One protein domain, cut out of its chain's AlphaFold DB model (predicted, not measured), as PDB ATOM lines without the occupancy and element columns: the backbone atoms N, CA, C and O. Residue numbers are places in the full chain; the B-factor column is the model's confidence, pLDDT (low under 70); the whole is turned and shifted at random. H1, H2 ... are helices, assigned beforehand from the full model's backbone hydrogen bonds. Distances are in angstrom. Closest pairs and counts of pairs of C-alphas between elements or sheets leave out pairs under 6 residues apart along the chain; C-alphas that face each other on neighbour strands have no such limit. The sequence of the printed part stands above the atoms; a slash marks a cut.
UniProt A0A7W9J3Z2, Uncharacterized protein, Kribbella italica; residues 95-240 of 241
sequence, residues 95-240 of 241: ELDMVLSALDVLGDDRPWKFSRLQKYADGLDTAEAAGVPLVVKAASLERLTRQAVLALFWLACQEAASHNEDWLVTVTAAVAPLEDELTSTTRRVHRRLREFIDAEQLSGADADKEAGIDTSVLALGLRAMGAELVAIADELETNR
ATOM      1  N   GLU A  95      51.064 -24.540 -23.236       78.00
ATOM      2  CA  GLU A  95      50.091 -23.563 -22.733       78.00
ATOM      3  C   GLU A  95      48.773 -24.234 -22.340       78.00
ATOM      4  O   GLU A  95      48.229 -23.978 -21.263       78.00
ATOM      5  N   LEU A  96      48.299 -25.163 -23.175       73.12
ATOM      6  CA  LEU A  96      47.094 -25.932 -22.900       73.12
ATOM      7  C   LEU A  96      47.278 -26.782 -21.639       73.12
ATOM      8  O   LEU A  96      46.411 -26.793 -20.770       73.12
ATOM      9  N   ASP A  97      48.433 -27.427 -21.479       76.50
ATOM     10  CA  ASP A  97      48.746 -28.202 -20.278       76.50
ATOM     11  C   ASP A  97      48.760 -27.354 -19.001       76.50
ATOM     12  O   ASP A  97      48.292 -27.821 -17.956       76.50
ATOM     13  N   MET A  98      49.239 -26.109 -19.067       81.06
ATOM     14  CA  MET A  98      49.201 -25.191 -17.925       81.06
ATOM     15  C   MET A  98      47.768 -24.813 -17.549       81.06
ATOM     16  O   MET A  98      47.402 -24.878 -16.372       81.06
ATOM     17  N   VAL A  99      46.944 -24.452 -18.537       76.19
ATOM     18  CA  VAL A  99      45.543 -24.075 -18.310       76.19
ATOM     19  C   VAL A  99      44.755 -25.255 -17.735       76.19
ATOM     20  O   VAL A  99      43.999 -25.090 -16.776       76.19
ATOM     21  N   LEU A 100      44.981 -26.461 -18.260       71.88
ATOM     22  CA  LEU A 100      44.362 -27.690 -17.766       71.88
ATOM     23  C   LEU A 100      44.809 -28.031 -16.342       71.88
ATOM     24  O   LEU A 100      43.973 -28.342 -15.499       71.88
ATOM     25  N   SER A 101      46.099 -27.888 -16.035       76.50
ATOM     26  CA  SER A 101      46.612 -28.103 -14.675       76.50
ATOM     27  C   SER A 101      46.002 -27.114 -13.678       76.50
ATOM     28  O   SER A 101      45.660 -27.479 -12.555       76.50
ATOM     29  N   ALA A 102      45.824 -25.856 -14.081       76.75
ATOM     30  CA  ALA A 102      45.196 -24.847 -13.241       76.75
ATOM     31  C   ALA A 102      43.684 -25.104 -13.046       76.75
ATOM     32  O   ALA A 102      43.154 -24.855 -11.961       76.75
ATOM     33  N   LEU A 103      43.002 -25.692 -14.036       69.81
ATOM     34  CA  LEU A 103      41.643 -26.220 -13.872       69.81
ATOM     35  C   LEU A 103      41.588 -27.423 -12.919       69.81
ATOM     36  O   LEU A 103      40.651 -27.521 -12.127       69.81
ATOM     37  N   ASP A 104      42.582 -28.312 -12.953       70.75
ATOM     38  CA  ASP A 104      42.669 -29.449 -12.028       70.75
ATOM     39  C   ASP A 104      42.897 -28.996 -10.579       70.75
ATOM     40  O   ASP A 104      42.329 -29.581  -9.657       70.75
ATOM     41  N   VAL A 105      43.650 -27.907 -10.362       72.69
ATOM     42  CA  VAL A 105      43.792 -27.259  -9.041       72.69
ATOM     43  C   VAL A 105      42.455 -26.717  -8.536       72.69
ATOM     44  O   VAL A 105      42.171 -26.783  -7.339       72.69
ATOM     45  N   LEU A 106      41.610 -26.215  -9.440       67.62
ATOM     46  CA  LEU A 106      40.241 -25.820  -9.116       67.62
ATOM     47  C   LEU A 106      39.408 -27.034  -8.638       67.62
ATOM     48  O   LEU A 106      38.488 -26.886  -7.832       67.62
ATOM     49  N   GLY A 107      39.790 -28.243  -9.054       60.09
ATOM     50  CA  GLY A 107      39.277 -29.513  -8.558       60.09
ATOM     51  C   GLY A 107      38.021 -30.001  -9.278       60.09
ATOM     52  O   GLY A 107      37.170 -29.234  -9.727       60.09
ATOM     53  N   ASP A 108      37.873 -31.326  -9.335       54.09
ATOM     54  CA  ASP A 108      36.763 -32.007 -10.016       54.09
ATOM     55  C   ASP A 108      35.401 -31.803  -9.348       54.09
ATOM     56  O   ASP A 108      34.360 -31.978  -9.982       54.09
ATOM     57  N   ASP A 109      35.397 -31.460  -8.064       51.28
ATOM     58  CA  ASP A 109      34.282 -31.805  -7.199       51.28
ATOM     59  C   ASP A 109      33.429 -30.603  -6.764       51.28
ATOM     60  O   ASP A 109      32.557 -30.751  -5.918       51.28
ATOM     61  N   ARG A 110      33.585 -29.446  -7.419       57.81
ATOM     62  CA  ARG A 110      33.088 -28.095  -7.068       57.81
ATOM     63  C   ARG A 110      34.131 -27.351  -6.218       57.81
ATOM     64  O   ARG A 110      34.174 -27.563  -5.006       57.81
ATOM     65  N   PRO A 111      34.889 -26.414  -6.810       60.25
ATOM     66  CA  PRO A 111      35.949 -25.654  -6.127       60.25
ATOM     67  C   PRO A 111      35.451 -24.934  -4.870       60.25
ATOM     68  O   PRO A 111      36.178 -24.677  -3.917       60.25
ATOM     69  N   TRP A 112      34.152 -24.650  -4.859       70.12
ATOM     70  CA  TRP A 112      33.472 -23.911  -3.814       70.12
ATOM     71  C   TRP A 112      32.496 -24.764  -2.996       70.12
ATOM     72  O   TRP A 112      31.536 -24.237  -2.436       70.12
ATOM     73  N   LYS A 113      32.723 -26.083  -2.902       66.88
ATOM     74  CA  LYS A 113      31.900 -27.034  -2.120       66.88
ATOM     75  C   LYS A 113      31.668 -26.599  -0.668       66.88
ATOM     76  O   LYS A 113      30.646 -26.939  -0.073       66.88
ATOM     77  N   PHE A 114      32.617 -25.855  -0.107       66.56
ATOM     78  CA  PHE A 114      32.570 -25.364   1.266       66.56
ATOM     79  C   PHE A 114      31.652 -24.158   1.451       66.56
ATOM     80  O   PHE A 114      31.121 -23.972   2.545       66.56
ATOM     81  N   SER A 115      31.420 -23.363   0.406       77.19
ATOM     82  CA  SER A 115      30.537 -22.213   0.539       77.19
ATOM     83  C   SER A 115      29.085 -22.595   0.269       77.19
ATOM     84  O   SER A 115      28.700 -23.083  -0.797       77.19
ATOM     85  N   ARG A 116      28.271 -22.318   1.289       80.94
ATOM     86  CA  ARG A 116      26.812 -22.435   1.295       80.94
ATOM     87  C   ARG A 116      26.132 -21.064   1.243       80.94
ATOM     88  O   ARG A 116      24.918 -21.004   1.399       80.94
ATOM     89  N   LEU A 117      26.902 -19.991   1.044       81.25
ATOM     90  CA  LEU A 117      26.429 -18.603   1.098       81.25
ATOM     91  C   LEU A 117      25.349 -18.329   0.055       81.25
ATOM     92  O   LEU A 117      24.317 -17.772   0.403       81.25
ATOM     93  N   GLN A 118      25.538 -18.803  -1.180       79.62
ATOM     94  CA  GLN A 118      24.520 -18.656  -2.223       79.62
ATOM     95  C   GLN A 118      23.212 -19.353  -1.832       79.62
ATOM     96  O   GLN A 118      22.164 -18.729  -1.817       79.62
ATOM     97  N   LYS A 119      23.288 -20.617  -1.396       84.00
ATOM     98  CA  LYS A 119      22.111 -21.384  -0.959       84.00
ATOM     99  C   LYS A 119      21.388 -20.728   0.223       84.00
ATOM    100  O   LYS A 119      20.176 -20.848   0.336       84.00
ATOM    101  N   TYR A 120      22.137 -20.106   1.130       86.12
ATOM    102  CA  TYR A 120      21.561 -19.336   2.226       86.12
ATOM    103  C   TYR A 120      20.824 -18.102   1.696       86.12
ATOM    104  O   TYR A 120      19.672 -17.905   2.055       86.12
ATOM    105  N   ALA A 121      21.456 -17.324   0.811       84.12
ATOM    106  CA  ALA A 121      20.863 -16.124   0.226       84.12
ATOM    107  C   ALA A 121      19.612 -16.425  -0.618       84.12
ATOM    108  O   ALA A 121      18.624 -15.713  -0.494       84.12
ATOM    109  N   ASP A 122      19.623 -17.506  -1.406       82.94
ATOM    110  CA  ASP A 122      18.479 -17.945  -2.223       82.94
ATOM    111  C   ASP A 122      17.266 -18.371  -1.375       82.94
ATOM    112  O   ASP A 122      16.146 -18.438  -1.876       82.94
ATOM    113  N   GLY A 123      17.491 -18.713  -0.102       86.94
ATOM    114  CA  GLY A 123      16.446 -19.129   0.831       86.94
ATOM    115  C   GLY A 123      15.772 -17.981   1.583       86.94
ATOM    116  O   GLY A 123      14.818 -18.256   2.305       86.94
ATOM    117  N   LEU A 124      16.268 -16.747   1.448       87.00
ATOM    118  CA  LEU A 124      15.708 -15.571   2.115       87.00
ATOM    119  C   LEU A 124      14.544 -14.998   1.303       87.00
ATOM    120  O   LEU A 124      14.647 -14.840   0.084       87.00
ATOM    121  N   ASP A 125      13.462 -14.617   1.978       91.19
ATOM    122  CA  ASP A 125      12.440 -13.775   1.357       91.19
ATOM    123  C   ASP A 125      12.877 -12.295   1.268       91.19
ATOM    124  O   ASP A 125      13.962 -11.900   1.706       91.19
ATOM    125  N   THR A 126      12.043 -11.439   0.668       85.75
ATOM    126  CA  THR A 126      12.374 -10.018   0.468       85.75
ATOM    127  C   THR A 126      12.532  -9.236   1.771       85.75
ATOM    128  O   THR A 126      13.342  -8.309   1.823       85.75
ATOM    129  N   ALA A 127      11.783  -9.583   2.819       88.12
ATOM    130  CA  ALA A 127      11.866  -8.920   4.114       88.12
ATOM    131  C   ALA A 127      13.098  -9.399   4.897       88.12
ATOM    132  O   ALA A 127      13.812  -8.588   5.489       88.12
ATOM    133  N   GLU A 128      13.389 -10.697   4.847       88.06
ATOM    134  CA  GLU A 128      14.569 -11.304   5.455       88.06
ATOM    135  C   GLU A 128      15.859 -10.792   4.804       88.06
ATOM    136  O   GLU A 128      16.784 -10.379   5.506       88.06
ATOM    137  N   ALA A 129      15.904 -10.718   3.470       85.25
ATOM    138  CA  ALA A 129      17.037 -10.174   2.725       85.25
ATOM    139  C   ALA A 129      17.322  -8.705   3.084       85.25
ATOM    140  O   ALA A 129      18.483  -8.314   3.228       85.25
ATOM    141  N   ALA A 130      16.273  -7.900   3.294       88.38
ATOM    142  CA  ALA A 130      16.403  -6.514   3.743       88.38
ATOM    143  C   ALA A 130      16.946  -6.398   5.181       88.38
ATOM    144  O   ALA A 130      17.562  -5.388   5.519       88.38
ATOM    145  N   GLY A 131      16.755  -7.427   6.015       88.00
ATOM    146  CA  GLY A 131      17.281  -7.496   7.379       88.00
ATOM    147  C   GLY A 131      18.768  -7.855   7.470       88.00
ATOM    148  O   GLY A 131      19.408  -7.546   8.474       88.00
ATOM    149  N   VAL A 132      19.344  -8.472   6.430       88.06
ATOM    150  CA  VAL A 132      20.762  -8.881   6.386       88.06
ATOM    151  C   VAL A 132      21.475  -8.443   5.093       88.06
ATOM    152  O   VAL A 132      22.110  -9.260   4.416       88.06
ATOM    153  N   PRO A 133      21.460  -7.141   4.742       86.56
ATOM    154  CA  PRO A 133      21.928  -6.660   3.440       86.56
ATOM    155  C   PRO A 133      23.413  -6.957   3.178       86.56
ATOM    156  O   PRO A 133      23.799  -7.240   2.046       86.56
ATOM    157  N   LEU A 134      24.256  -6.959   4.218       87.75
ATOM    158  CA  LEU A 134      25.676  -7.305   4.087       87.75
ATOM    159  C   LEU A 134      25.893  -8.783   3.734       87.75
ATOM    160  O   LEU A 134      26.803  -9.100   2.973       87.75
ATOM    161  N   VAL A 135      25.045  -9.686   4.237       87.38
ATOM    162  CA  VAL A 135      25.138 -11.120   3.922       87.38
ATOM    163  C   VAL A 135      24.721 -11.373   2.474       87.38
ATOM    164  O   VAL A 135      25.392 -12.118   1.761       87.38
ATOM    165  N   VAL A 136      23.672 -10.689   2.007       87.50
ATOM    166  CA  VAL A 136      23.226 -10.734   0.605       87.50
ATOM    167  C   VAL A 136      24.313 -10.206  -0.341       87.50
ATOM    168  O   VAL A 136      24.593 -10.819  -1.376       87.50
ATOM    169  N   LYS A 137      24.985  -9.109   0.030       85.88
ATOM    170  CA  LYS A 137      26.126  -8.571  -0.730       85.88
ATOM    171  C   LYS A 137      27.318  -9.526  -0.735       85.88
ATOM    172  O   LYS A 137      27.894  -9.747  -1.795       85.88
ATOM    173  N   ALA A 138      27.649 -10.151   0.395       87.50
ATOM    174  CA  ALA A 138      28.717 -11.150   0.469       87.50
ATOM    175  C   ALA A 138      28.442 -12.363  -0.439       87.50
ATOM    176  O   ALA A 138      29.332 -12.786  -1.178       87.50
ATOM    177  N   ALA A 139      27.207 -12.879  -0.448       86.94
ATOM    178  CA  ALA A 139      26.805 -13.955  -1.357       86.94
ATOM    179  C   ALA A 139      26.909 -13.528  -2.833       86.94
ATOM    180  O   ALA A 139      27.432 -14.268  -3.665       86.94
ATOM    181  N   SER A 140      26.489 -12.299  -3.150       84.00
ATOM    182  CA  SER A 140      26.573 -11.738  -4.504       84.00
ATOM    183  C   SER A 140      28.016 -11.544  -4.978       84.00
ATOM    184  O   SER A 140      28.337 -11.894  -6.114       84.00
ATOM    185  N   LEU A 141      28.896 -11.026  -4.116       86.06
ATOM    186  CA  LEU A 141      30.327 -10.884  -4.389       86.06
ATOM    187  C   LEU A 141      30.969 -12.240  -4.657       86.06
ATOM    188  O   LEU A 141      31.718 -12.394  -5.623       86.06
ATOM    189  N   GLU A 142      30.671 -13.229  -3.815       86.50
ATOM    190  CA  GLU A 142      31.178 -14.574  -4.017       86.50
ATOM    191  C   GLU A 142      30.731 -15.116  -5.378       86.50
ATOM    192  O   GLU A 142      31.572 -15.555  -6.159       86.50
ATOM    193  N   ARG A 143      29.435 -15.033  -5.698       81.62
ATOM    194  CA  ARG A 143      28.886 -15.476  -6.985       81.62
ATOM    195  C   ARG A 143      29.610 -14.838  -8.171       81.62
ATOM    196  O   ARG A 143      30.080 -15.562  -9.046       81.62
ATOM    197  N   LEU A 144      29.748 -13.512  -8.171       81.31
ATOM    198  CA  LEU A 144      30.437 -12.777  -9.237       81.31
ATOM    199  C   LEU A 144      31.906 -13.194  -9.359       81.31
ATOM    200  O   LEU A 144      32.408 -13.377 -10.464       81.31
ATOM    201  N   THR A 145      32.584 -13.402  -8.231       82.69
ATOM    202  CA  THR A 145      33.978 -13.863  -8.213       82.69
ATOM    203  C   THR A 145      34.101 -15.251  -8.839       82.69
ATOM    204  O   THR A 145      34.974 -15.474  -9.675       82.69
ATOM    205  N   ARG A 146      33.203 -16.182  -8.489       81.00
ATOM    206  CA  ARG A 146      33.179 -17.533  -9.074       81.00
ATOM    207  C   ARG A 146      32.974 -17.485 -10.586       81.00
ATOM    208  O   ARG A 146      33.714 -18.136 -11.321       81.00
ATOM    209  N   GLN A 147      31.999 -16.698 -11.044       76.38
ATOM    210  CA  GLN A 147      31.710 -16.528 -12.470       76.38
ATOM    211  C   GLN A 147      32.910 -15.935 -13.217       76.38
ATOM    212  O   GLN A 147      33.285 -16.438 -14.272       76.38
ATOM    213  N   ALA A 148      33.557 -14.919 -12.647       80.69
ATOM    214  CA  ALA A 148      34.721 -14.287 -13.251       80.69
ATOM    215  C   ALA A 148      35.925 -15.232 -13.356       80.69
ATOM    216  O   ALA A 148      36.556 -15.295 -14.407       80.69
ATOM    217  N   VAL A 149      36.212 -16.008 -12.304       81.31
ATOM    218  CA  VAL A 149      37.281 -17.020 -12.335       81.31
ATOM    219  C   VAL A 149      37.024 -18.031 -13.454       81.31
ATOM    220  O   VAL A 149      37.912 -18.270 -14.269       81.31
ATOM    221  N   LEU A 150      35.810 -18.581 -13.550       76.06
ATOM    222  CA  LEU A 150      35.464 -19.543 -14.604       76.06
ATOM    223  C   LEU A 150      35.542 -18.931 -16.009       76.06
ATOM    224  O   LEU A 150      36.043 -19.579 -16.926       76.06
ATOM    225  N   ALA A 151      35.095 -17.685 -16.178       74.94
ATOM    226  CA  ALA A 151      35.179 -16.977 -17.451       74.94
ATOM    227  C   ALA A 151      36.635 -16.756 -17.894       74.94
ATOM    228  O   ALA A 151      36.955 -16.967 -19.061       74.94
ATOM    229  N   LEU A 152      37.531 -16.393 -16.971       80.88
ATOM    230  CA  LEU A 152      38.960 -16.248 -17.264       80.88
ATOM    231  C   LEU A 152      39.593 -17.579 -17.670       80.88
ATOM    232  O   LEU A 152      40.327 -17.630 -18.650       80.88
ATOM    233  N   PHE A 153      39.263 -18.666 -16.970       76.81
ATOM    234  CA  PHE A 153      39.721 -20.002 -17.349       76.81
ATOM    235  C   PHE A 153      39.227 -20.421 -18.733       76.81
ATOM    236  O   PHE A 153      39.983 -21.005 -19.504       76.81
ATOM    237  N   TRP A 154      37.977 -20.110 -19.066       73.38
ATOM    238  CA  TRP A 154      37.416 -20.375 -20.387       73.38
ATOM    239  C   TRP A 154      38.124 -19.599 -21.495       73.38
ATOM    240  O   TRP A 154      38.451 -20.173 -22.531       73.38
ATOM    241  N   LEU A 155      38.380 -18.308 -21.279       76.44
ATOM    242  CA  LEU A 155      39.139 -17.485 -22.219       76.44
ATOM    243  C   LEU A 155      40.561 -18.018 -22.391       76.44
ATOM    244  O   LEU A 155      40.992 -18.209 -23.521       76.44
ATOM    245  N   ALA A 156      41.238 -18.354 -21.291       78.81
ATOM    246  CA  ALA A 156      42.568 -18.951 -21.333       78.81
ATOM    247  C   ALA A 156      42.574 -20.293 -22.084       78.81
ATOM    248  O   ALA A 156      43.505 -20.576 -22.829       78.81
ATOM    249  N   CYS A 157      41.522 -21.111 -21.946       72.06
ATOM    250  CA  CYS A 157      41.376 -22.339 -22.732       72.06
ATOM    251  C   CYS A 157      41.214 -22.050 -24.225       72.06
ATOM    252  O   CYS A 157      41.802 -22.755 -25.035       72.06
ATOM    253  N   GLN A 158      40.399 -21.057 -24.592       71.88
ATOM    254  CA  GLN A 158      40.200 -20.683 -25.994       71.88
ATOM    255  C   GLN A 158      41.484 -20.144 -26.620       71.88
ATOM    256  O   GLN A 158      41.834 -20.566 -27.713       71.88
ATOM    257  N   GLU A 159      42.185 -19.261 -25.913       78.19
ATOM    258  CA  GLU A 159      43.453 -18.680 -26.356       78.19
ATOM    259  C   GLU A 159      44.534 -19.757 -26.505       78.19
ATOM    260  O   GLU A 159      45.148 -19.886 -27.564       78.19
ATOM    261  N   ALA A 160      44.690 -20.625 -25.499       77.62
ATOM    262  CA  ALA A 160      45.615 -21.752 -25.583       77.62
ATOM    263  C   ALA A 160      45.229 -22.727 -26.708       77.62
ATOM    264  O   ALA A 160      46.103 -23.267 -27.382       77.62
ATOM    265  N   ALA A 161      43.934 -22.961 -26.944       70.75
ATOM    266  CA  ALA A 161      43.482 -23.805 -28.044       70.75
ATOM    267  C   ALA A 161      43.755 -23.167 -29.414       70.75
ATOM    268  O   ALA A 161      44.174 -23.884 -30.317       70.75
ATOM    269  N   SER A 162      43.570 -21.851 -29.573       71.62
ATOM    270  CA  SER A 162      43.844 -21.163 -30.839       71.62
ATOM    271  C   SER A 162      45.336 -21.092 -31.144       71.62
ATOM    272  O   SER A 162      45.733 -21.340 -32.277       71.62
ATOM    273  N   HIS A 163      46.188 -20.840 -30.146       79.81
ATOM    274  CA  HIS A 163      47.645 -20.882 -30.333       79.81
ATOM    275  C   HIS A 163      48.165 -22.280 -30.690       79.81
ATOM    276  O   HIS A 163      49.206 -22.406 -31.329       79.81
ATOM    277  N   ASN A 164      47.442 -23.332 -30.298       78.94
ATOM    278  CA  ASN A 164      47.837 -24.722 -30.519       78.94
ATOM    279  C   ASN A 164      46.959 -25.444 -31.554       78.94
ATOM    280  O   ASN A 164      46.983 -26.675 -31.612       78.94
ATOM    281  N   GLU A 165      46.201 -24.712 -32.377       78.81
ATOM    282  CA  GLU A 165      45.259 -25.280 -33.353       78.81
ATOM    283  C   GLU A 165      45.946 -26.297 -34.275       78.81
ATOM    284  O   GLU A 165      45.468 -27.422 -34.441       78.81
ATOM    285  N   ASP A 166      47.130 -25.947 -34.773       81.69
ATOM    286  CA  ASP A 166      47.938 -26.796 -35.644       81.69
ATOM    287  C   ASP A 166      48.288 -28.146 -35.008       81.69
ATOM    288  O   ASP A 166      48.291 -29.173 -35.690       81.69
ATOM    289  N   TRP A 167      48.591 -28.170 -33.708       84.62
ATOM    290  CA  TRP A 167      48.850 -29.411 -32.977       84.62
ATOM    291  C   TRP A 167      47.564 -30.213 -32.778       84.62
ATOM    292  O   TRP A 167      47.542 -31.423 -33.018       84.62
ATOM    293  N   LEU A 168      46.476 -29.540 -32.392       76.31
ATOM    294  CA  LEU A 168      45.179 -30.162 -32.130       76.31
ATOM    295  C   LEU A 168      44.599 -30.840 -33.374       76.31
ATOM    296  O   LEU A 168      44.099 -31.964 -33.285       76.31
ATOM    297  N   VAL A 169      44.696 -30.198 -34.540       79.31
ATOM    298  CA  VAL A 169      44.214 -30.750 -35.813       79.31
ATOM    299  C   VAL A 169      45.005 -31.999 -36.200       79.31
ATOM    300  O   VAL A 169      44.404 -33.040 -36.486       79.31
ATOM    301  N   THR A 170      46.342 -31.933 -36.161       81.12
ATOM    302  CA  THR A 170      47.209 -33.064 -36.532       81.12
ATOM    303  C   THR A 170      46.959 -34.279 -35.635       81.12
ATOM    304  O   THR A 170      46.799 -35.398 -36.121       81.12
ATOM    305  N   VAL A 171      46.848 -34.064 -34.326       76.94
ATOM    306  CA  VAL A 171      46.630 -35.133 -33.345       76.94
ATOM    307  C   VAL A 171      45.232 -35.727 -33.465       76.94
ATOM    308  O   VAL A 171      45.081 -36.945 -33.444       76.94
ATOM    309  N   THR A 172      44.204 -34.901 -33.670       73.38
ATOM    310  CA  THR A 172      42.830 -35.394 -33.862       73.38
ATOM    311  C   THR A 172      42.741 -36.329 -35.074       73.38
ATOM    312  O   THR A 172      42.069 -37.362 -35.013       73.38
ATOM    313  N   ALA A 173      43.459 -36.012 -36.155       76.50
ATOM    314  CA  ALA A 173      43.548 -36.863 -37.340       76.50
ATOM    315  C   ALA A 173      44.372 -38.147 -37.103       76.50
ATOM    316  O   ALA A 173      44.060 -39.193 -37.679       76.50
ATOM    317  N   ALA A 174      45.405 -38.080 -36.258       73.88
ATOM    318  CA  ALA A 174      46.286 -39.201 -35.934       73.88
ATOM    319  C   ALA A 174      45.689 -40.187 -34.920       73.88
ATOM    320  O   ALA A 174      46.070 -41.353 -34.923       73.88
ATOM    321  N   VAL A 175      44.791 -39.733 -34.041       66.62
ATOM    322  CA  VAL A 175      44.351 -40.501 -32.869       66.62
ATOM    323  C   VAL A 175      42.974 -41.145 -33.067       66.62
ATOM    324  O   VAL A 175      42.741 -42.194 -32.489       66.62
ATOM    325  N   ALA A 176      42.089 -40.657 -33.944       57.06
ATOM    326  CA  ALA A 176      40.793 -41.316 -34.191       57.06
ATOM    327  C   ALA A 176      40.973 -42.789 -34.645       57.06
ATOM    328  O   ALA A 176      41.548 -42.986 -35.709       57.06
ATOM    329  N   PRO A 177      40.524 -43.825 -33.892       51.72
ATOM    330  CA  PRO A 177      39.499 -43.850 -32.846       51.72
ATOM    331  C   PRO A 177      40.044 -44.110 -31.424       51.72
ATOM    332  O   PRO A 177      39.261 -44.352 -30.509       51.72
ATOM    333  N   LEU A 178      41.362 -44.137 -31.229       45.12
ATOM    334  CA  LEU A 178      41.972 -44.133 -29.903       45.12
ATOM    335  C   LEU A 178      41.593 -42.801 -29.233       45.12
ATOM    336  O   LEU A 178      41.571 -41.756 -29.874       45.12
ATOM    337  N   GLU A 179      41.183 -42.813 -27.970       46.25
ATOM    338  CA  GLU A 179      40.899 -41.563 -27.263       46.25
ATOM    339  C   GLU A 179      42.218 -40.958 -26.785       46.25
ATOM    340  O   GLU A 179      42.928 -41.568 -25.988       46.25
ATOM    341  N   ASP A 180      42.549 -39.760 -27.270       54.91
ATOM    342  CA  ASP A 180      43.653 -38.981 -26.713       54.91
ATOM    343  C   ASP A 180      43.239 -38.405 -25.351       54.91
ATOM    344  O   ASP A 180      42.139 -37.857 -25.186       54.91
ATOM    345  N   GLU A 181      44.154 -38.455 -24.387       53.88
ATOM    346  CA  GLU A 181      44.056 -37.749 -23.109       53.88
ATOM    347  C   GLU A 181      43.790 -36.254 -23.346       53.88
ATOM    348  O   GLU A 181      42.975 -35.648 -22.654       53.88
ATOM    349  N   LEU A 182      44.361 -35.673 -24.405       50.53
ATOM    350  CA  LEU A 182      44.118 -34.280 -24.777       50.53
ATOM    351  C   LEU A 182      42.681 -34.030 -25.244       50.53
ATOM    352  O   LEU A 182      42.024 -33.098 -24.791       50.53
ATOM    353  N   THR A 183      42.158 -34.893 -26.118       52.81
ATOM    354  CA  THR A 183      40.795 -34.764 -26.654       52.81
ATOM    355  C   THR A 183      39.751 -34.996 -25.563       52.81
ATOM    356  O   THR A 183      38.754 -34.272 -25.484       52.81
ATOM    357  N   SER A 184      39.977 -35.984 -24.693       59.16
ATOM    358  CA  SER A 184      39.112 -36.236 -23.537       59.16
ATOM    359  C   SER A 184      39.155 -35.074 -22.540       59.16
ATOM    360  O   SER A 184      38.102 -34.667 -22.043       59.16
ATOM    361  N   THR A 185      40.323 -34.461 -22.327       53.53
ATOM    362  CA  THR A 185      40.477 -33.315 -21.427       53.53
ATOM    363  C   THR A 185      39.831 -32.052 -21.999       53.53
ATOM    364  O   THR A 185      39.015 -31.431 -21.317       53.53
ATOM    365  N   THR A 186      40.045 -31.726 -23.276       51.41
ATOM    366  CA  THR A 186      39.373 -30.602 -23.955       51.41
ATOM    367  C   THR A 186      37.850 -30.772 -23.959       51.41
ATOM    368  O   THR A 186      37.115 -29.837 -23.632       51.41
ATOM    369  N   ARG A 187      37.338 -31.985 -24.230       58.88
ATOM    370  CA  ARG A 187      35.894 -32.282 -24.122       58.88
ATOM    371  C   ARG A 187      35.381 -32.167 -22.689       58.88
ATOM    372  O   ARG A 187      34.266 -31.688 -22.490       58.88
ATOM    373  N   ARG A 188      36.163 -32.585 -21.690       60.12
ATOM    374  CA  ARG A 188      35.804 -32.475 -20.268       60.12
ATOM    375  C   ARG A 188      35.682 -31.015 -19.844       60.12
ATOM    376  O   ARG A 188      34.715 -30.678 -19.168       60.12
ATOM    377  N   VAL A 189      36.603 -30.158 -20.279       54.66
ATOM    378  CA  VAL A 189      36.550 -28.707 -20.045       54.66
ATOM    379  C   VAL A 189      35.340 -28.080 -20.735       54.66
ATOM    380  O   VAL A 189      34.570 -27.370 -20.093       54.66
ATOM    381  N   HIS A 190      35.103 -28.408 -22.005       51.72
ATOM    382  CA  HIS A 190      33.956 -27.889 -22.751       51.72
ATOM    383  C   HIS A 190      32.609 -28.338 -22.155       51.72
ATOM    384  O   HIS A 190      31.686 -27.537 -22.015       51.72
ATOM    385  N   ARG A 191      32.503 -29.604 -21.727       58.72
ATOM    386  CA  ARG A 191      31.328 -30.121 -21.012       58.72
ATOM    387  C   ARG A 191      31.122 -29.405 -19.678       58.72
ATOM    388  O   ARG A 191      29.993 -29.044 -19.380       58.72
ATOM    389  N   ARG A 192      32.182 -29.164 -18.900       58.62
ATOM    390  CA  ARG A 192      32.093 -28.425 -17.628       58.62
ATOM    391  C   ARG A 192      31.583 -27.010 -17.820       58.62
ATOM    392  O   ARG A 192      30.745 -26.564 -17.049       58.62
ATOM    393  N   LEU A 193      32.086 -26.324 -18.841       51.88
ATOM    394  CA  LEU A 193      31.622 -24.987 -19.165       51.88
ATOM    395  C   LEU A 193      30.123 -24.992 -19.481       51.88
ATOM    396  O   LEU A 193      29.374 -24.208 -18.911       51.88
ATOM    397  N   ARG A 194      29.687 -25.929 -20.330       51.66
ATOM    398  CA  ARG A 194      28.277 -26.100 -20.682       51.66
ATOM    399  C   ARG A 194      27.417 -26.439 -19.464       51.66
ATOM    400  O   ARG A 194      26.406 -25.797 -19.259       51.66
ATOM    401  N   GLU A 195      27.828 -27.379 -18.615       56.53
ATOM    402  CA  GLU A 195      27.086 -27.746 -17.398       56.53
ATOM    403  C   GLU A 195      26.954 -26.577 -16.407       56.53
ATOM    404  O   GLU A 195      25.941 -26.473 -15.721       56.53
ATOM    405  N   PHE A 196      27.947 -25.687 -16.336       50.53
ATOM    406  CA  PHE A 196      27.876 -24.493 -15.492       50.53
ATOM    407  C   PHE A 196      27.009 -23.379 -16.086       50.53
ATOM    408  O   PHE A 196      26.360 -22.675 -15.318       50.53
ATOM    409  N   ILE A 197      26.979 -23.232 -17.413       48.16
ATOM    410  CA  ILE A 197      26.139 -22.235 -18.094       48.16
ATOM    411  C   ILE A 197      24.676 -22.719 -18.202       48.16
ATOM    412  O   ILE A 197      23.749 -21.967 -17.907       48.16
ATOM    413  N   ASP A 198      24.443 -23.992 -18.534       42.94
ATOM    414  CA  ASP A 198      23.103 -24.576 -18.716       42.94
ATOM    415  C   ASP A 198      22.368 -24.794 -17.382       42.94
ATOM    416  O   ASP A 198      21.137 -24.717 -17.329       42.94
ATOM    417  N   ALA A 199      23.094 -24.998 -16.272       43.88
ATOM    418  CA  ALA A 199      22.494 -25.007 -14.934       43.88
ATOM    419  C   ALA A 199      21.843 -23.657 -14.564       43.88
ATOM    420  O   ALA A 199      21.038 -23.606 -13.634       43.88
ATOM    421  N   GLU A 200      22.158 -22.585 -15.300       47.09
ATOM    422  CA  GLU A 200      21.591 -21.245 -15.143       47.09
ATOM    423  C   GLU A 200      20.364 -21.011 -16.060       47.09
ATOM    424  O   GLU A 200      19.456 -20.271 -15.683       47.09
ATOM    425  N   GLN A 201      20.241 -21.699 -17.209       39.56
ATOM    426  CA  GLN A 201      19.079 -21.564 -18.115       39.56
ATOM    427  C   GLN A 201      17.834 -22.369 -17.692       39.56
ATOM    428  O   GLN A 201      16.730 -22.092 -18.157       39.56
ATOM    429  N   LEU A 202      17.942 -23.306 -16.745       33.62
ATOM    430  CA  LEU A 202      16.791 -24.079 -16.242       33.62
ATOM    431  C   LEU A 202      15.883 -23.327 -15.244       33.62
ATOM    432  O   LEU A 202      14.957 -23.924 -14.697       33.62
ATOM    433  N   SER A 203      16.088 -22.020 -15.041       42.12
ATOM    434  CA  SER A 203      15.158 -21.158 -14.290       42.12
ATOM    435  C   SER A 203      14.464 -20.084 -15.144       42.12
ATOM    436  O   SER A 203      13.668 -19.310 -14.608       42.12
ATOM    437  N   GLY A 204      14.710 -20.015 -16.454       34.12
ATOM    438  CA  GLY A 204      14.103 -19.002 -17.317       34.12
ATOM    439  C   GLY A 204      13.902 -19.525 -18.728       34.12
ATOM    440  O   GLY A 204      14.854 -19.917 -19.389       34.12
ATOM    441  N   ALA A 205      12.650 -19.545 -19.177       34.91
ATOM    442  CA  ALA A 205      12.255 -19.971 -20.510       34.91
ATOM    443  C   ALA A 205      12.860 -19.060 -21.594       34.91
ATOM    444  O   ALA A 205      12.263 -18.042 -21.914       34.91
ATOM    445  N   ASP A 206      14.047 -19.405 -22.102       37.59
ATOM    446  CA  ASP A 206      14.544 -19.079 -23.450       37.59
ATOM    447  C   ASP A 206      15.945 -19.692 -23.644       37.59
ATOM    448  O   ASP A 206      16.979 -19.043 -23.479       37.59
ATOM    449  N   ALA A 207      15.979 -20.986 -23.969       38.25
ATOM    450  CA  ALA A 207      17.199 -21.786 -24.113       38.25
ATOM    451  C   ALA A 207      17.617 -21.968 -25.585       38.25
ATOM    452  O   ALA A 207      17.797 -23.096 -26.031       38.25
ATOM    453  N   ASP A 208      17.725 -20.880 -26.359       37.03
ATOM    454  CA  ASP A 208      18.113 -20.993 -27.781       37.03
ATOM    455  C   ASP A 208      18.953 -19.821 -28.329       37.03
ATOM    456  O   ASP A 208      18.921 -19.491 -29.515       37.03
ATOM    457  N   LYS A 209      19.750 -19.170 -27.474       39.56
ATOM    458  CA  LYS A 209      20.814 -18.260 -27.928       39.56
ATOM    459  C   LYS A 209      22.162 -18.816 -27.516       39.56
ATOM    460  O   LYS A 209      22.340 -19.155 -26.349       39.56
ATOM    461  N   GLU A 210      23.071 -18.905 -28.490       41.41
ATOM    462  CA  GLU A 210      24.474 -19.286 -28.315       41.41
ATOM    463  C   GLU A 210      25.011 -18.731 -26.997       41.41
ATOM    464  O   GLU A 210      25.094 -17.519 -26.795       41.41
ATOM    465  N   ALA A 211      25.327 -19.651 -26.091       43.78
ATOM    466  CA  ALA A 211      25.811 -19.399 -24.747       43.78
ATOM    467  C   ALA A 211      27.258 -18.873 -24.771       43.78
ATOM    468  O   ALA A 211      28.184 -19.494 -24.252       43.78
ATOM    469  N   GLY A 212      27.473 -17.730 -25.420       49.00
ATOM    470  CA  GLY A 212      28.667 -16.929 -25.221       49.00
ATOM    471  C   GLY A 212      28.617 -16.351 -23.813       49.00
ATOM    472  O   GLY A 212      27.669 -15.649 -23.463       49.00
ATOM    473  N   ILE A 213      29.621 -16.649 -22.988       56.03
ATOM    474  CA  ILE A 213      29.794 -15.958 -21.709       56.03
ATOM    475  C   ILE A 213      30.028 -14.480 -22.032       56.03
ATOM    476  O   ILE A 213      31.093 -14.117 -22.536       56.03
ATOM    477  N   ASP A 214      29.045 -13.627 -21.745       68.25
ATOM    478  CA  ASP A 214      29.192 -12.185 -21.903       68.25
ATOM    479  C   ASP A 214      30.082 -11.637 -20.777       68.25
ATOM    480  O   ASP A 214      29.645 -11.245 -19.690       68.25
ATOM    481  N   THR A 215      31.384 -11.644 -21.042       67.19
ATOM    482  CA  THR A 215      32.421 -11.139 -20.136       67.19
ATOM    483  C   THR A 215      32.239  -9.656 -19.811       67.19
ATOM    484  O   THR A 215      32.667  -9.214 -18.743       67.19
ATOM    485  N   SER A 216      31.545  -8.893 -20.668       70.69
ATOM    486  CA  SER A 216      31.241  -7.482 -20.424       70.69
ATOM    487  C   SER A 216      30.214  -7.312 -19.299       70.69
ATOM    488  O   SER A 216      30.387  -6.456 -18.430       70.69
ATOM    489  N   VAL A 217      29.211  -8.192 -19.234       71.69
ATOM    490  CA  VAL A 217      28.207  -8.216 -18.159       71.69
ATOM    491  C   VAL A 217      28.852  -8.589 -16.825       71.69
ATOM    492  O   VAL A 217      28.595  -7.934 -15.812       71.69
ATOM    493  N   LEU A 218      29.751  -9.579 -16.818       72.00
ATOM    494  CA  LEU A 218      30.507  -9.954 -15.617       72.00
ATOM    495  C   LEU A 218      31.419  -8.820 -15.133       72.00
ATOM    496  O   LEU A 218      31.448  -8.518 -13.938       72.00
ATOM    497  N   ALA A 219      32.127  -8.153 -16.050       71.81
ATOM    498  CA  ALA A 219      32.989  -7.021 -15.724       71.81
ATOM    499  C   ALA A 219      32.195  -5.839 -15.143       71.81
ATOM    500  O   ALA A 219      32.615  -5.233 -14.154       71.81
ATOM    501  N   LEU A 220      31.027  -5.531 -15.717       77.06
ATOM    502  CA  LEU A 220      30.118  -4.511 -15.191       77.06
ATOM    503  C   LEU A 220      29.606  -4.877 -13.792       77.06
ATOM    504  O   LEU A 220      29.631  -4.028 -12.900       77.06
ATOM    505  N   GLY A 221      29.207  -6.134 -13.578       73.62
ATOM    506  CA  GLY A 221      28.749  -6.630 -12.278       73.62
ATOM    507  C   GLY A 221      29.825  -6.541 -11.193       73.62
ATOM    508  O   GLY A 221      29.565  -6.024 -10.106       73.62
ATOM    509  N   LEU A 222      31.055  -6.969 -11.494       79.19
ATOM    510  CA  LEU A 222      32.191  -6.843 -10.575       79.19
ATOM    511  C   LEU A 222      32.516  -5.385 -10.251       79.19
ATOM    512  O   LEU A 222      32.782  -5.055  -9.097       79.19
ATOM    513  N   ARG A 223      32.472  -4.501 -11.252       81.81
ATOM    514  CA  ARG A 223      32.727  -3.070 -11.056       81.81
ATOM    515  C   ARG A 223      31.675  -2.425 -10.157       81.81
ATOM    516  O   ARG A 223      32.037  -1.646  -9.278       81.81
ATOM    517  N   ALA A 224      30.400  -2.754 -10.362       80.25
ATOM    518  CA  ALA A 224      29.309  -2.283  -9.515       80.25
ATOM    519  C   ALA A 224      29.478  -2.773  -8.069       80.25
ATOM    520  O   ALA A 224      29.452  -1.965  -7.144       80.25
ATOM    521  N   MET A 225      29.766  -4.064  -7.878       87.69
ATOM    522  CA  MET A 225      30.033  -4.630  -6.551       87.69
ATOM    523  C   MET A 225      31.245  -3.971  -5.874       87.69
ATOM    524  O   MET A 225      31.203  -3.670  -4.685       87.69
ATOM    525  N   GLY A 226      32.313  -3.685  -6.624       79.69
ATOM    526  CA  GLY A 226      33.473  -2.952  -6.117       79.69
ATOM    527  C   GLY A 226      33.115  -1.557  -5.601       79.69
ATOM    528  O   GLY A 226      33.550  -1.181  -4.516       79.69
ATOM    529  N   ALA A 227      32.277  -0.812  -6.328       87.19
ATOM    530  CA  ALA A 227      31.800   0.498  -5.884       87.19
ATOM    531  C   ALA A 227      30.952   0.408  -4.601       87.19
ATOM    532  O   ALA A 227      31.106   1.234  -3.704       87.19
ATOM    533  N   GLU A 228      30.098  -0.614  -4.484       85.75
ATOM    534  CA  GLU A 228      29.301  -0.847  -3.274       85.75
ATOM    535  C   GLU A 228      30.167  -1.166  -2.048       85.75
ATOM    536  O   GLU A 228      29.876  -0.690  -0.953       85.75
ATOM    537  N   LEU A 229      31.238  -1.948  -2.215       85.25
ATOM    538  CA  LEU A 229      32.157  -2.283  -1.123       85.25
ATOM    539  C   LEU A 229      32.954  -1.070  -0.640       85.25
ATOM    540  O   LEU A 229      33.175  -0.939   0.561       85.25
ATOM    541  N   VAL A 230      33.356  -0.181  -1.554       88.31
ATOM    542  CA  VAL A 230      34.018   1.084  -1.197       88.31
ATOM    543  C   VAL A 230      33.080   1.956  -0.365       88.31
ATOM    544  O   VAL A 230      33.471   2.404   0.705       88.31
ATOM    545  N   ALA A 231      31.819   2.107  -0.783       87.12
ATOM    546  CA  ALA A 231      30.835   2.873  -0.016       87.12
ATOM    547  C   ALA A 231      30.618   2.301   1.399       87.12
ATOM    548  O   ALA A 231      30.557   3.051   2.369       87.12
ATOM    549  N   ILE A 232      30.563   0.970   1.535       86.56
ATOM    550  CA  ILE A 232      30.464   0.308   2.846       86.56
ATOM    551  C   ILE A 232      31.710   0.575   3.699       86.56
ATOM    552  O   ILE A 232      31.591   0.795   4.903       86.56
ATOM    553  N   ALA A 233      32.904   0.544   3.103       85.12
ATOM    554  CA  ALA A 233      34.142   0.842   3.818       85.12
ATOM    555  C   ALA A 233      34.142   2.283   4.351       85.12
ATOM    556  O   ALA A 233      34.406   2.484   5.536       85.12
ATOM    557  N   ASP A 234      33.745   3.252   3.524       88.19
ATOM    558  CA  ASP A 234      33.651   4.663   3.907       88.19
ATOM    559  C   ASP A 234      32.638   4.875   5.053       88.19
ATOM    560  O   ASP A 234      32.911   5.594   6.020       88.19
ATOM    561  N   GLU A 235      31.480   4.205   5.010       85.50
ATOM    562  CA  GLU A 235      30.478   4.237   6.087       85.50
ATOM    563  C   GLU A 235      31.004   3.642   7.404       85.50
ATOM    564  O   GLU A 235      30.699   4.152   8.488       85.50
ATOM    565  N   LEU A 236      31.800   2.572   7.336       82.81
ATOM    566  CA  LEU A 236      32.405   1.939   8.512       82.81
ATOM    567  C   LEU A 236      33.531   2.787   9.113       82.81
ATOM    568  O   LEU A 236      33.663   2.839  10.337       82.81
ATOM    569  N   GLU A 237      34.322   3.467   8.284       84.06
ATOM    570  CA  GLU A 237      35.357   4.397   8.742       84.06
ATOM    571  C   GLU A 237      34.755   5.648   9.390       84.06
ATOM    572  O   GLU A 237      35.255   6.107  10.417       84.06
ATOM    573  N   THR A 238      33.634   6.145   8.860       82.06
ATOM    574  CA  THR A 238      32.924   7.319   9.400       82.06
ATOM    575  C   THR A 238      32.239   7.029  10.745       82.06
ATOM    576  O   THR A 238      32.075   7.929  11.565       82.06
ATOM    577  N   ASN A 239      31.867   5.770  11.003       75.44
ATOM    578  CA  ASN A 239      31.214   5.326  12.242       75.44
ATOM    579  C   ASN A 239      32.186   4.771  13.300       75.44
ATOM    580  O   ASN A 239      31.753   4.168  14.288       75.44
ATOM    581  N   ARG A 240      33.499   4.943  13.109       62.75
ATOM    582  CA  ARG A 240      34.509   4.511  14.078       62.75
ATOM    583  C   ARG A 240      34.579   5.535  15.233       62.75
ATOM    584  O   ARG A 240      34.804   6.708  14.949       62.75
TER     585      ARG A 240
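AT A GLANCE: This is residues 95 to 240 of the 241 residues of an uncharacterized protein of Kribbella italica (UniProt A0A7W9J3Z2). One long helix, H4, is the spine of a loose, elongated model: H1 packs beside its last part and H2 on its first part, while H7 packs slantwise on its middle and runs outward, its residues 233 to 238 sticking out with 239 and 240. At the far end of H4 the chain turns through H5, and H6 folds back loosely alongside H4. The printed part has 146 residues with seven named helices, H1 to H7 in order, and no named strand: all helix. The radius of gyration of the C-alphas is 19.6 A, and the spans are 66 by 34 by 29 A.

HOW THE PARTS SIT: H4, residues 133 to 163, is the hub. Its residues 153 to 161 touch H1, residues 95 to 106, closest at the C-alphas of Leu 96 and Ala 160, 5.2 A, at a shallow tilt of 26 degrees, opposite ways. Its residues 141 to 151 touch residues 215 to 225 of H7, residues 215 to 238, closest at C-alphas 144 and 222, 6.3 A, opposite ways at 36 degrees, only just steep. Its residues 135 to 143 touch H2, residues 117 to 121, closest at C-alphas 139 and 117, 5.3 A. H6, residues 181 to 201, is close to H4 but not clearly touching, closest at C-alphas 193 and 154, 7.5 A. H3, residues 126 to 131, and H5, residues 165 to 175, are each about perpendicular to H4, at 74 degrees. Every O i to N i+4 pair is within hydrogen-bond range except in H6, 15 of 17.

IN THESE COORDINATES: H4 is 44.8 A long, H7 34.8 A and H6 30.2 A. C-alpha 133 is at (21.928, -6.660, 3.440), and C-alpha 238 at (32.924, 7.319, 9.400).

THE WHOLE: The C-alphas of Pro 177 and Arg 240, the two farthest apart, are 67.6 A apart. The printed part has no cut; H6 to H7 is a long link. Mean pLDDT of the printed part is 70.7, and 51 residues are under 70, among them residues 175 to 215.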